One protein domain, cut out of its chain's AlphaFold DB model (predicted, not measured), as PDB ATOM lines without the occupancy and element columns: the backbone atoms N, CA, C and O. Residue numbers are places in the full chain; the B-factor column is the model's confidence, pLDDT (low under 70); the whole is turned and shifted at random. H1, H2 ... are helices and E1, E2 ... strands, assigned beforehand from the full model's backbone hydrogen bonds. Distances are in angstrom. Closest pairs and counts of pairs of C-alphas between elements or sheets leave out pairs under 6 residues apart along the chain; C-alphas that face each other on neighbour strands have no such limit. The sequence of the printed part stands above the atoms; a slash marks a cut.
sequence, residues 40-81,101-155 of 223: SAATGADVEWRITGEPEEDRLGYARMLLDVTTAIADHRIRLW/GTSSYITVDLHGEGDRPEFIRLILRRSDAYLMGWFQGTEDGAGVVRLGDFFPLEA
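AT A GLANCE: This is residues 40 to 81 and 101 to 155 of the 223 residues of an uncharacterized protein of Streptomyces sp. DSM 15324 (UniProt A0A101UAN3). One strongly twisted sheet of five strands makes a wall, and a single long helix, H1, packs on one of its faces, covering E1 and E2 at one edge; the opposite face has no named helix. At the far edge the sheet bends, in E4 and E5. The printed part has 97 residues, with E1, H1, E2, E3, E4 and E5 in order along the chain. The sheet is mixed, in the order E1, E2, E3, E4, E5, and the class is mixed, helices and strands. The whole is compact, with a radius of gyration of the C-alphas of 14.3 A and spans of 45 by 31 by 26 A.

HOW THE PARTS SIT: Go from the first printed residue to E1, residues 47 to 50, an edge strand. A tight link leads to H1, residues 55 to 75, which is on the sheet at a height of 9.0 A, over E1 and over E2, residues 105 to 111. H1 runs along the strands, at 2 degrees to E1 on the local plane, and their closest C-alphas, those of Val 47 and Asp 68, are 6.2 A apart. In H1 every O i to N i+4 pair is within hydrogen-bond range. E1 and E2 are parallel at 12 degrees; look for N 109 and O 47, 2.8 A apart. From E2 begins a meander, each strand the antiparallel neighbour of the one before, through E3, residues 118 to 125, E4, residues 130 to 139, and E5, residues 145 to 152. In the hairpin of E2 and E3, N 122 and O 108 are 2.8 A apart; in that of E3 and E4, N 135 and O 121 are 2.8 A apart; in that of E4 and E5, N 148 and O 136 are 2.7 A apart. E4 and E5 each bend by 59 degrees, at residues 133 and 149. E1 and E5 are apart. H1 on one face of the sheet gives two layers, a helix and a sheet.

IN THESE COORDINATES: Find C-alpha 47 at (151.136, 176.563, 137.835), where E1 begins its 10.5 A. H1 starts at C-alpha 55, (143.155, 195.252, 139.644), and runs 29.9 A. E2 measures 19.7 A, E3 23.5 A and E4 25.0 A. E5, 19.9 A long, ends at C-alpha 152, (134.891, 166.281, 133.969).

THE WHOLE: The C-alphas farthest apart, those of Trp 81 and Asp 115, are 46.2 A apart. Residues 82 to 100 are not printed, and C-alphas 81 and 101 are 21.7 A apart across this cut. Of the links that are printed whole, E2 to E3 is short and the others are tight. The mean pLDDT of the printed part is 75.9; 22 residues are under 70, among them 40 to 45, 75 to 81 and 101 to 104.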
ATOM      1  N   SER A  40     151.858 164.148 139.025       31.91
ATOM      2  CA  SER A  40     152.681 164.485 140.179       31.91
ATOM      3  C   SER A  40     151.888 165.016 141.379       31.91
ATOM      4  O   SER A  40     151.944 166.190 141.716       31.91
ATOM      5  N   ALA A  41     151.186 164.134 142.096       31.03
ATOM      6  CA  ALA A  41     150.744 164.426 143.461       31.03
ATOM      7  C   ALA A  41     151.927 164.306 144.448       31.03
ATOM      8  O   ALA A  41     151.769 163.897 145.596       31.03
ATOM      9  N   ALA A  42     153.132 164.632 143.979       28.80
ATOM     10  CA  ALA A  42     154.295 164.925 144.786       28.80
ATOM     11  C   ALA A  42     154.429 166.454 144.789       28.80
ATOM     12  O   ALA A  42     155.077 167.016 143.917       28.80
ATOM     13  N   THR A  43     153.769 167.105 145.754       41.06
ATOM     14  CA  THR A  43     153.978 168.514 146.157       41.06
ATOM     15  C   THR A  43     153.887 169.582 145.047       41.06
ATOM     16  O   THR A  43     154.890 169.897 144.420       41.06
ATOM     17  N   GLY A  44     152.716 170.217 144.906       57.69
ATOM     18  CA  GLY A  44     152.518 171.446 144.112       57.69
ATOM     19  C   GLY A  44     151.855 171.225 142.749       57.69
ATOM     20  O   GLY A  44     152.015 170.166 142.147       57.69
ATOM     21  N   ALA A  45     151.058 172.195 142.294       69.88
ATOM     22  CA  ALA A  45     150.597 172.252 140.907       69.88
ATOM     23  C   ALA A  45     151.708 172.751 139.975       69.88
ATOM     24  O   ALA A  45     152.673 173.366 140.427       69.88
ATOM     25  N   ASP A  46     151.562 172.498 138.673       78.12
ATOM     26  CA  ASP A  46     152.522 172.979 137.668       78.12
ATOM     27  C   ASP A  46     152.508 174.512 137.569       78.12
ATOM     28  O   ASP A  46     153.533 175.136 137.300       78.12
ATOM     29  N   VAL A  47     151.338 175.115 137.790       85.06
ATOM     30  CA  VAL A  47     151.136 176.563 137.835       85.06
ATOM     31  C   VAL A  47     150.223 176.897 139.002       85.06
ATOM     32  O   VAL A  47     149.206 176.235 139.203       85.06
ATOM     33  N   GLU A  48     150.551 177.959 139.726       88.50
ATOM     34  CA  GLU A  48     149.763 178.461 140.846       88.50
ATOM     35  C   GLU A  48     149.503 179.956 140.665       88.50
ATOM     36  O   GLU A  48     150.412 180.727 140.345       88.50
ATOM     37  N   TRP A  49     148.257 180.383 140.866       89.88
ATOM     38  CA  TRP A  49     147.906 181.795 140.895       89.88
ATOM     39  C   TRP A  49     146.899 182.107 141.999       89.88
ATOM     40  O   TRP A  49     145.844 181.484 142.123       89.88
ATOM     41  N   ARG A  50     147.229 183.141 142.776       89.31
ATOM     42  CA  ARG A  50     146.391 183.701 143.830       89.31
ATOM     43  C   ARG A  50     145.762 185.003 143.366       89.31
ATOM     44  O   ARG A  50     146.470 185.942 143.002       89.31
ATOM     45  N   ILE A  51     144.433 185.031 143.363       88.69
ATOM     46  CA  ILE A  51     143.658 186.226 143.041       88.69
ATOM     47  C   ILE A  51     143.741 187.142 144.261       88.69
ATOM     48  O   ILE A  51     143.411 186.730 145.371       88.69
ATOM     49  N   THR A  52     144.226 188.365 144.085       86.69
ATOM     50  CA  THR A  52     144.382 189.313 145.194       86.69
ATOM     51  C   THR A  52     143.172 190.228 145.329       86.69
ATOM     52  O   THR A  52     142.902 190.703 146.428       86.69
ATOM     53  N   GLY A  53     142.412 190.436 144.245       84.25
ATOM     54  CA  GLY A  53     141.305 191.396 144.179       84.25
ATOM     55  C   GLY A  53     141.761 192.800 143.774       84.25
ATOM     56  O   GLY A  53     140.932 193.647 143.423       84.25
ATOM     57  N   GLU A  54     143.076 193.043 143.755       89.44
ATOM     58  CA  GLU A  54     143.671 194.313 143.358       89.44
ATOM     59  C   GLU A  54     143.864 194.362 141.833       89.44
ATOM     60  O   GLU A  54     144.623 193.565 141.277       89.44
ATOM     61  N   PRO A  55     143.226 195.305 141.107       86.81
ATOM     62  CA  PRO A  55     143.155 195.252 139.644       86.81
ATOM     63  C   PRO A  55     144.505 195.221 138.918       86.81
ATOM     64  O   PRO A  55     144.627 194.582 137.870       86.81
ATOM     65  N   GLU A  56     145.510 195.938 139.424       88.94
ATOM     66  CA  GLU A  56     146.837 195.975 138.799       88.94
ATOM     67  C   GLU A  56     147.634 194.695 139.062       88.94
ATOM     68  O   GLU A  56     148.283 194.180 138.145       88.94
ATOM     69  N   GLU A  57     147.549 194.165 140.281       83.94
ATOM     70  CA  GLU A  57     148.220 192.931 140.685       83.94
ATOM     71  C   GLU A  57     147.592 191.719 140.010       83.94
ATOM     72  O   GLU A  57     148.316 190.925 139.414       83.94
ATOM     73  N   ASP A  58     146.263 191.625 139.992       87.69
ATOM     74  CA  ASP A  58     145.534 190.555 139.314       87.69
ATOM     75  C   ASP A  58     145.824 190.544 137.814       87.69
ATOM     76  O   ASP A  58     145.987 189.481 137.216       87.69
ATOM     77  N   ARG A  59     145.951 191.719 137.181       90.12
ATOM     78  CA  ARG A  59     146.331 191.804 135.762       90.12
ATOM     79  C   ARG A  59     147.724 191.222 135.521       90.12
ATOM     80  O   ARG A  59     147.929 190.517 134.532       90.12
ATOM     81  N   LEU A  60     148.686 191.539 136.387       90.69
ATOM     82  CA  LEU A  60     150.051 191.015 136.289       90.69
ATOM     83  C   LEU A  60     150.112 189.523 136.639       90.69
ATOM     84  O   LEU A  60     150.795 188.773 135.946       90.69
ATOM     85  N   GLY A  61     149.389 189.096 137.671       87.00
ATOM     86  CA  GLY A  61     149.271 187.706 138.102       87.00
ATOM     87  C   GLY A  61     148.663 186.832 137.012       87.00
ATOM     88  O   GLY A  61     149.259 185.831 136.637       87.00
ATOM     89  N   TYR A  62     147.568 187.280 136.398       90.75
ATOM     90  CA  TYR A  62     146.960 186.610 135.252       90.75
ATOM     91  C   TYR A  62     147.928 186.478 134.068       90.75
ATOM     92  O   TYR A  62     148.057 185.405 133.479       90.75
ATOM     93  N   ALA A  63     148.644 187.553 133.720       91.88
ATOM     94  CA  ALA A  63     149.621 187.514 132.632       91.88
ATOM     95  C   ALA A  63     150.777 186.539 132.918       91.88
ATOM     96  O   ALA A  63     151.222 185.837 132.009       91.88
ATOM     97  N   ARG A  64     151.243 186.472 134.174       89.69
ATOM     98  CA  ARG A  64     152.259 185.506 134.619       89.69
ATOM     99  C   ARG A  64     151.734 184.079 134.572       89.69
ATOM    100  O   ARG A  64     152.364 183.256 133.931       89.69
ATOM    101  N   MET A  65     150.543 183.823 135.109       91.88
ATOM    102  CA  MET A  65     149.895 182.512 135.043       91.88
ATOM    103  C   MET A  65     149.801 182.008 133.596       91.88
ATOM    104  O   MET A  65     150.145 180.864 133.320       91.88
ATOM    105  N   LEU A  66     149.383 182.854 132.647       91.31
ATOM    106  CA  LEU A  66     149.356 182.472 131.232       91.31
ATOM    107  C   LEU A  66     150.750 182.111 130.699       91.31
ATOM    108  O   LEU A  66     150.890 181.123 129.979       91.31
ATOM    109  N   LEU A  67     151.778 182.887 131.050       87.00
ATOM    110  CA  LEU A  67     153.159 182.601 130.662       87.00
ATOM    111  C   LEU A  67     153.654 181.281 131.273       87.00
ATOM    112  O   LEU A  67     154.258 180.468 130.570       87.00
ATOM    113  N   ASP A  68     153.355 181.037 132.542       85.00
ATOM    114  CA  ASP A  68     153.750 179.831 133.265       85.00
ATOM    115  C   ASP A  68     153.053 178.601 132.679       85.00
ATOM    116  O   ASP A  68     153.714 177.603 132.407       85.00
ATOM    117  N   VAL A  69     151.768 178.704 132.324       86.12
ATOM    118  CA  VAL A  69     151.041 177.660 131.580       86.12
ATOM    119  C   VAL A  69     151.722 177.368 130.245       86.12
ATOM    120  O   VAL A  69     151.982 176.206 129.923       86.12
ATOM    121  N   THR A  70     152.058 178.399 129.463       85.38
ATOM    122  CA  THR A  70     152.749 178.181 128.179       85.38
ATOM    123  C   THR A  70     154.127 177.549 128.363       85.38
ATOM    124  O   THR A  70     154.536 176.725 127.543       85.38
ATOM    125  N   THR A  71     154.820 177.879 129.454       80.62
ATOM    126  CA  THR A  71     156.134 177.330 129.793       80.62
ATOM    127  C   THR A  71     156.023 175.879 130.252       80.62
ATOM    128  O   THR A  71     156.764 175.043 129.745       80.62
ATOM    129  N   ALA A  72     155.061 175.547 131.113       76.56
ATOM    130  CA  ALA A  72     154.791 174.187 131.582       76.56
ATOM    131  C   ALA A  72     154.396 173.247 130.429       76.56
ATOM    132  O   ALA A  72     154.791 172.081 130.384       76.56
ATOM    133  N   ILE A  73     153.666 173.763 129.435       77.88
ATOM    134  CA  ILE A  73     153.392 173.028 128.195       77.88
ATOM    135  C   ILE A  73     154.687 172.824 127.394       77.88
ATOM    136  O   ILE A  73     154.949 171.718 126.916       77.88
ATOM    137  N   ALA A  74     155.502 173.872 127.251       70.56
ATOM    138  CA  ALA A  74     156.713 173.856 126.436       70.56
ATOM    139  C   ALA A  74     157.858 173.007 127.019       70.56
ATOM    140  O   ALA A  74     158.554 172.347 126.246       70.56
ATOM    141  N   ASP A  75     158.048 172.997 128.341       61.44
ATOM    142  CA  ASP A  75     159.087 172.227 129.051       61.44
ATOM    143  C   ASP A  75     158.929 170.713 128.849       61.44
ATOM    144  O   ASP A  75     159.876 169.932 128.868       61.44
ATOM    145  N   HIS A  76     157.707 170.288 128.552       55.31
ATOM    146  CA  HIS A  76     157.360 168.899 128.311       55.31
ATOM    147  C   HIS A  76     157.228 168.542 126.826       55.31
ATOM    148  O   HIS A  76     156.744 167.459 126.481       55.31
ATOM    149  N   ARG A  77     157.684 169.427 125.931       52.06
ATOM    150  CA  ARG A  77     157.870 169.117 124.512       52.06
ATOM    151  C   ARG A  77     159.204 168.405 124.331       52.06
ATOM    152  O   ARG A  77     160.262 168.973 124.596       52.06
ATOM    153  N   ILE A  78     159.174 167.177 123.813       44.81
ATOM    154  CA  ILE A  78     160.402 166.498 123.392       44.81
ATOM    155  C   ILE A  78     160.965 167.290 122.211       44.81
ATOM    156  O   ILE A  78     160.390 167.322 121.121       44.81
ATOM    157  N   ARG A  79     162.116 167.934 122.408       40.19
ATOM    158  CA  ARG A  79     162.945 168.339 121.272       40.19
ATOM    159  C   ARG A  79     163.401 167.040 120.622       40.19
ATOM    160  O   ARG A  79     163.913 166.176 121.325       40.19
ATOM    161  N   LEU A  80     163.250 166.899 119.304       41.25
ATOM    162  CA  LEU A  80     163.591 165.692 118.522       41.25
ATOM    163  C   LEU A  80     165.077 165.232 118.632       41.25
ATOM    164  O   LEU A  80     165.527 164.392 117.863       41.25
ATOM    165  N   TRP A  81     165.844 165.809 119.561       44.38
ATOM    166  CA  TRP A  81     167.270 165.681 119.821       44.38
ATOM    167  C   TRP A  81     167.637 164.666 120.926       44.38
ATOM    168  O   TRP A  81     168.766 164.181 120.943       44.38
ATOM    169  N   GLY A 101     147.260 159.469 123.715       39.88
ATOM    170  CA  GLY A 101     146.561 160.680 124.186       39.88
ATOM    171  C   GLY A 101     146.191 160.740 125.679       39.88
ATOM    172  O   GLY A 101     145.632 161.735 126.123       39.88
ATOM    173  N   THR A 102     146.512 159.710 126.464       42.25
ATOM    174  CA  THR A 102     145.963 159.473 127.813       42.25
ATOM    175  C   THR A 102     146.844 159.920 128.989       42.25
ATOM    176  O   THR A 102     146.455 159.709 130.134       42.25
ATOM    177  N   SER A 103     148.033 160.494 128.758       50.41
ATOM    178  CA  SER A 103     149.072 160.587 129.813       50.41
ATOM    179  C   SER A 103     149.755 161.953 129.988       50.41
ATOM    180  O   SER A 103     150.700 162.048 130.769       50.41
ATOM    181  N   SER A 104     149.322 163.008 129.293       69.00
ATOM    182  CA  SER A 104     150.035 164.298 129.290       69.00
ATOM    183  C   SER A 104     149.108 165.448 129.680       69.00
ATOM    184  O   SER A 104     148.487 166.068 128.816       69.00
ATOM    185  N   TYR A 105     149.033 165.742 130.978       73.31
ATOM    186  CA  TYR A 105     148.265 166.861 131.532       73.31
ATOM    187  C   TYR A 105     149.187 167.867 132.230       73.31
ATOM    188  O   TYR A 105     150.328 167.536 132.564       73.31
ATOM    189  N   ILE A 106     148.697 169.085 132.417       82.50
ATOM    190  CA  ILE A 106     149.221 170.051 133.385       82.50
ATOM    191  C   ILE A 106     148.100 170.423 134.357       82.50
ATOM    192  O   ILE A 106     146.911 170.309 134.033       82.50
ATOM    193  N   THR A 107     148.486 170.867 135.540       86.25
ATOM    194  CA  THR A 107     147.603 171.296 136.617       86.25
ATOM    195  C   THR A 107     147.777 172.785 136.872       86.25
ATOM    196  O   THR A 107     148.899 173.285 136.905       86.25
ATOM    197  N   VAL A 108     146.664 173.503 137.018       89.62
ATOM    198  CA  VAL A 108     146.670 174.938 137.330       89.62
ATOM    199  C   VAL A 108     145.832 175.170 138.573       89.62
ATOM    200  O   VAL A 108     144.633 174.885 138.568       89.62
ATOM    201  N   ASP A 109     146.466 175.699 139.606       91.06
ATOM    202  CA  ASP A 109     145.845 176.032 140.878       91.06
ATOM    203  C   ASP A 109     145.417 177.492 140.901       91.06
ATOM    204  O   ASP A 109     146.211 178.401 140.656       91.06
ATOM    205  N   LEU A 110     144.134 177.701 141.189       92.38
ATOM    206  CA  LEU A 110     143.512 179.008 141.316       92.38
ATOM    207  C   LEU A 110     143.005 179.175 142.743       92.38
ATOM    208  O   LEU A 110     142.085 178.476 143.176       92.38
ATOM    209  N   HIS A 111     143.597 180.129 143.449       90.81
ATOM    210  CA  HIS A 111     143.268 180.439 144.832       90.81
ATOM    211  C   HIS A 111     142.338 181.650 144.890       90.81
ATOM    212  O   HIS A 111     142.531 182.637 144.170       90.81
ATOM    213  N   GLY A 112     141.313 181.544 145.734       85.25
ATOM    214  CA  GLY A 112     140.301 182.570 145.933       85.25
ATOM    215  C   GLY A 112     140.863 183.894 146.449       85.25
ATOM    216  O   GLY A 112     141.979 183.985 146.956       85.25
ATOM    217  N   GLU A 113     140.046 184.936 146.308       87.12
ATOM    218  CA  GLU A 113     140.392 186.302 146.698       87.12
ATOM    219  C   GLU A 113     140.576 186.448 148.217       87.12
ATOM    220  O   GLU A 113     139.662 186.160 148.995       87.12
ATOM    221  N   GLY A 114     141.733 186.968 148.635       74.38
ATOM    222  CA  GLY A 114     142.029 187.273 150.040       74.38
ATOM    223  C   GLY A 114     142.168 186.025 150.920       74.38
ATOM    224  O   GLY A 114     142.744 185.020 150.506       74.38
ATOM    225  N   ASP A 115     141.640 186.077 152.145       73.12
ATOM    226  CA  ASP A 115     141.679 184.959 153.112       73.12
ATOM    227  C   ASP A 115     140.568 183.925 152.880       73.12
ATOM    228  O   ASP A 115     140.214 183.138 153.764       73.12
ATOM    229  N   ARG A 116     139.953 183.954 151.698       81.94
ATOM    230  CA  ARG A 116     138.922 182.993 151.347       81.94
ATOM    231  C   ARG A 116     139.539 181.613 151.169       81.94
ATOM    232  O   ARG A 116     140.557 181.489 150.493       81.94
ATOM    233  N   PRO A 117     138.896 180.568 151.706       83.56
ATOM    234  CA  PRO A 117     139.419 179.225 151.573       83.56
ATOM    235  C   PRO A 117     139.150 178.643 150.187       83.56
ATOM    236  O   PRO A 117     139.608 177.544 149.928       83.56
ATOM    237  N   GLU A 118     138.372 179.288 149.313       88.31
ATOM    238  CA  GLU A 118     137.991 178.679 148.038       88.31
ATOM    239  C   GLU A 118     139.194 178.440 147.120       88.31
ATOM    240  O   GLU A 118     140.043 179.307 146.923       88.31
ATOM    241  N   PHE A 119     139.223 177.257 146.516       88.50
ATOM    242  CA  PHE A 119     140.300 176.814 145.647       88.50
ATOM    243  C   PHE A 119     139.736 175.983 144.488       88.50
ATOM    244  O   PHE A 119     138.782 175.215 144.661       88.50
ATOM    245  N   ILE A 120     140.343 176.100 143.307       89.38
ATOM    246  CA  ILE A 120     140.045 175.254 142.148       89.38
ATOM    247  C   ILE A 120     141.353 174.769 141.525       89.38
ATOM    248  O   ILE A 120     142.230 175.576 141.231       89.38
ATOM    249  N   ARG A 121     141.447 173.464 141.236       86.56
ATOM    250  CA  ARG A 121     142.523 172.894 140.409       86.56
ATOM    251  C   ARG A 121     141.988 172.506 139.047       86.56
ATOM    252  O   ARG A 121     141.159 171.605 138.939       86.56
ATOM    253  N   LEU A 122     142.492 173.145 138.006       88.56
ATOM    254  CA  LEU A 122     142.169 172.836 136.620       88.56
ATOM    255  C   LEU A 122     143.095 171.743 136.087       88.56
ATOM    256  O   LEU A 122     144.292 171.753 136.368       88.56
ATOM    257  N   ILE A 123     142.552 170.833 135.279       81.81
ATOM    258  CA  ILE A 123     143.316 169.790 134.586       81.81
ATOM    259  C   ILE A 123     143.276 170.081 133.089       81.81
ATOM    260  O   ILE A 123     142.233 169.925 132.453       81.81
ATOM    261  N   LEU A 124     144.404 170.498 132.516       82.75
ATOM    262  CA  LEU A 124     144.497 170.827 131.096       82.75
ATOM    263  C   LEU A 124     145.295 169.754 130.361       82.75
ATOM    264  O   LEU A 124     146.343 169.301 130.820       82.75
ATOM    265  N   ARG A 125     144.819 169.362 129.183       78.94
ATOM    266  CA  ARG A 125     145.547 168.503 128.258       78.94
ATOM    267  C   ARG A 125     146.713 169.281 127.666       78.94
ATOM    268  O   ARG A 125     146.553 170.357 127.103       78.94
ATOM    269  N   ARG A 126     147.907 168.712 127.777       76.25
ATOM    270  CA  ARG A 126     149.165 169.390 127.449       76.25
ATOM    271  C   ARG A 126     149.317 169.729 125.965       76.25
ATOM    272  O   ARG A 126     149.995 170.690 125.642       76.25
ATOM    273  N   SER A 127     148.715 168.949 125.067       68.25
ATOM    274  CA  SER A 127     148.878 169.130 123.616       68.25
ATOM    275  C   SER A 127     148.251 170.405 123.067       68.25
ATOM    276  O   SER A 127     148.728 170.939 122.076       68.25
ATOM    277  N   ASP A 128     147.154 170.851 123.667       73.44
ATOM    278  CA  ASP A 128     146.300 171.909 123.126       73.44
ATOM    279  C   ASP A 128     145.732 172.833 124.208       73.44
ATOM    280  O   ASP A 128     144.889 173.675 123.916       73.44
ATOM    281  N   ALA A 129     146.189 172.676 125.452       81.88
ATOM    282  CA  ALA A 129     145.651 173.350 126.629       81.88
ATOM    283  C   ALA A 129     144.133 173.143 126.803       81.88
ATOM    284  O   ALA A 129     143.463 173.961 127.434       81.88
ATOM    285  N   TYR A 130     143.572 172.056 126.256       81.31
ATOM    286  CA  TYR A 130     142.146 171.784 126.389       81.31
ATOM    287  C   TYR A 130     141.810 171.434 127.840       81.31
ATOM    288  O   TYR A 130     142.422 170.541 128.429       81.31
ATOM    289  N   LEU A 131     140.847 172.140 128.433       84.94
ATOM    290  CA  LEU A 131     140.410 171.882 129.801       84.94
ATOM    291  C   LEU A 131     139.623 170.568 129.846       84.94
ATOM    292  O   LEU A 131     138.563 170.451 129.240       84.94
ATOM    293  N   MET A 132     140.137 169.585 130.581       78.62
ATOM    294  CA  MET A 132     139.524 168.259 130.710       78.62
ATOM    295  C   MET A 132     138.511 168.196 131.854       78.62
ATOM    296  O   MET A 132     137.582 167.389 131.830       78.62
ATOM    297  N   GLY A 133     138.710 169.029 132.873       79.00
ATOM    298  CA  GLY A 133     137.896 169.068 134.078       79.00
ATOM    299  C   GLY A 133     138.584 169.844 135.194       79.00
ATOM    300  O   GLY A 133     139.675 170.393 135.004       79.00
ATOM    301  N   TRP A 134     137.952 169.886 136.362       85.69
ATOM    302  CA  TRP A 134     138.489 170.581 137.530       85.69
ATOM    303  C   TRP A 134     138.153 169.875 138.840       85.69
ATOM    304  O   TRP A 134     137.154 169.170 138.941       85.69
ATOM    305  N   PHE A 135     138.977 170.095 139.860       81.31
ATOM    306  CA  PHE A 135     138.645 169.802 141.248       81.31
ATOM    307  C   PHE A 135     138.171 171.079 141.927       81.31
ATOM    308  O   PHE A 135     138.820 172.120 141.808       81.31
ATOM    309  N   GLN A 136     137.078 170.995 142.680       84.62
ATOM    310  CA  GLN A 136     136.820 171.980 143.734       84.62
ATOM    311  C   GLN A 136     137.723 171.678 144.930       84.62
ATOM    312  O   GLN A 136     138.098 170.527 145.130       84.62
ATOM    313  N   GLY A 137     138.049 172.661 145.756       84.50
ATOM    314  CA  GLY A 137     138.795 172.411 146.979       84.50
ATOM    315  C   GLY A 137     138.792 173.593 147.928       84.50
ATOM    316  O   GLY A 137     138.120 174.600 147.694       84.50
ATOM    317  N   THR A 138     139.556 173.441 149.004       87.31
ATOM    318  CA  THR A 138     139.803 174.514 149.962       87.31
ATOM    319  C   THR A 138     141.274 174.624 150.323       87.31
ATOM    320  O   THR A 138     141.906 173.598 150.567       87.31
ATOM    321  N   GLU A 139     141.796 175.836 150.435       81.69
ATOM    322  CA  GLU A 139     143.105 176.140 151.011       81.69
ATOM    323  C   GLU A 139     142.918 176.644 152.450       81.69
ATOM    324  O   GLU A 139     142.017 177.440 152.722       81.69
ATOM    325  N   ASP A 140     143.732 176.171 153.394       77.88
ATOM    326  CA  ASP A 140     143.798 176.790 154.719       77.88
ATOM    327  C   ASP A 140     144.781 177.975 154.750       77.88
ATOM    328  O   ASP A 140     145.606 178.157 153.859       77.88
ATOM    329  N   GLY A 141     144.730 178.795 155.802       69.06
ATOM    330  CA  GLY A 141     145.640 179.941 155.956       69.06
ATOM    331  C   GLY A 141     147.127 179.575 156.111       69.06
ATOM    332  O   GLY A 141     147.949 180.470 156.286       69.06
ATOM    333  N   ALA A 142     147.481 178.284 156.086       73.44
ATOM    334  CA  ALA A 142     148.853 177.786 156.089       73.44
ATOM    335  C   ALA A 142     149.308 177.283 154.703       73.44
ATOM    336  O   ALA A 142     150.417 176.758 154.587       73.44
ATOM    337  N   GLY A 143     148.479 177.442 153.666       69.56
ATOM    338  CA  GLY A 143     148.779 177.009 152.301       69.56
ATOM    339  C   GLY A 143     148.500 175.529 152.039       69.56
ATOM    340  O   GLY A 143     148.955 174.973 151.039       69.56
ATOM    341  N   VAL A 144     147.785 174.840 152.937       77.06
ATOM    342  CA  VAL A 144     147.447 173.428 152.745       77.06
ATOM    343  C   VAL A 144     146.164 173.318 151.935       77.06
ATOM    344  O   VAL A 144     145.070 173.641 152.400       77.06
ATOM    345  N   VAL A 145     146.298 172.788 150.723       77.88
ATOM    346  CA  VAL A 145     145.180 172.539 149.811       77.88
ATOM    347  C   VAL A 145     144.529 171.185 150.095       77.88
ATOM    348  O   VAL A 145     145.188 170.143 150.153       77.88
ATOM    349  N   ARG A 146     143.201 171.184 150.205       79.38
ATOM    350  CA  ARG A 146     142.344 169.996 150.251       79.38
ATOM    351  C   ARG A 146     141.490 169.939 148.994       79.38
ATOM    352  O   ARG A 146     140.631 170.791 148.786       79.38
ATOM    353  N   LEU A 147     141.710 168.915 148.176       80.38
ATOM    354  CA  LEU A 147     140.911 168.669 146.978       80.38
ATOM    355  C   LEU A 147     139.605 167.947 147.342       80.38
ATOM    356  O   LEU A 147     139.602 166.993 148.120       80.38
ATOM    357  N   GLY A 148     138.507 168.423 146.772       70.62
ATOM    358  CA  GLY A 148     137.177 167.827 146.814       70.62
ATOM    359  C   GLY A 148     136.877 167.024 145.546       70.62
ATOM    360  O   GLY A 148     137.754 166.371 144.984       70.62
ATOM    361  N   ASP A 149     135.617 167.051 145.111       77.38
ATOM    362  CA  ASP A 149     135.168 166.294 143.935       77.38
ATOM    363  C   ASP A 149     135.794 166.799 142.625       77.38
ATOM    364  O   ASP A 149     136.018 168.001 142.446       77.38
ATOM    365  N   PHE A 150     136.014 165.861 141.699       77.12
ATOM    366  CA  PHE A 150     136.381 166.138 140.314       77.12
ATOM    367  C   PHE A 150     135.138 166.291 139.435       77.12
ATOM    368  O   PHE A 150     134.192 165.512 139.551       77.12
ATOM    369  N   PHE A 151     135.178 167.253 138.519       76.00
ATOM    370  CA  PHE A 151     134.133 167.540 137.544       76.00
ATOM    371  C   PHE A 151     134.722 167.462 136.126       76.00
ATOM    372  O   PHE A 151     135.477 168.360 135.735       76.00
ATOM    373  N   PRO A 152     134.432 166.401 135.350       77.44
ATOM    374  CA  PRO A 152     134.891 166.281 133.969       77.44
ATOM    375  C   PRO A 152     134.062 167.156 133.013       77.44
ATOM    376  O   PRO A 152     132.861 167.340 133.202       77.44
ATOM    377  N   LEU A 153     134.694 167.669 131.952       71.12
ATOM    378  CA  LEU A 153     134.017 168.405 130.870       71.12
ATOM    379  C   LEU A 153     133.639 167.521 129.675       71.12
ATOM    380  O   LEU A 153     132.699 167.841 128.949       71.12
ATOM    381  N   GLU A 154     134.338 166.403 129.471       62.97
ATOM    382  CA  GLU A 154     133.991 165.418 128.444       62.97
ATOM    383  C   GLU A 154     133.125 164.303 129.050       62.97
ATOM    384  O   GLU A 154     133.546 163.580 129.958       62.97
ATOM    385  N   ALA A 155     131.907 164.137 128.522       42.97
ATOM    386  CA  ALA A 155     131.033 163.028 128.882       42.97
ATOM    387  C   ALA A 155     131.661 161.703 128.413       42.97
ATOM    388  O   ALA A 155     131.801 161.466 127.213       42.97
TER     389      ALA A 155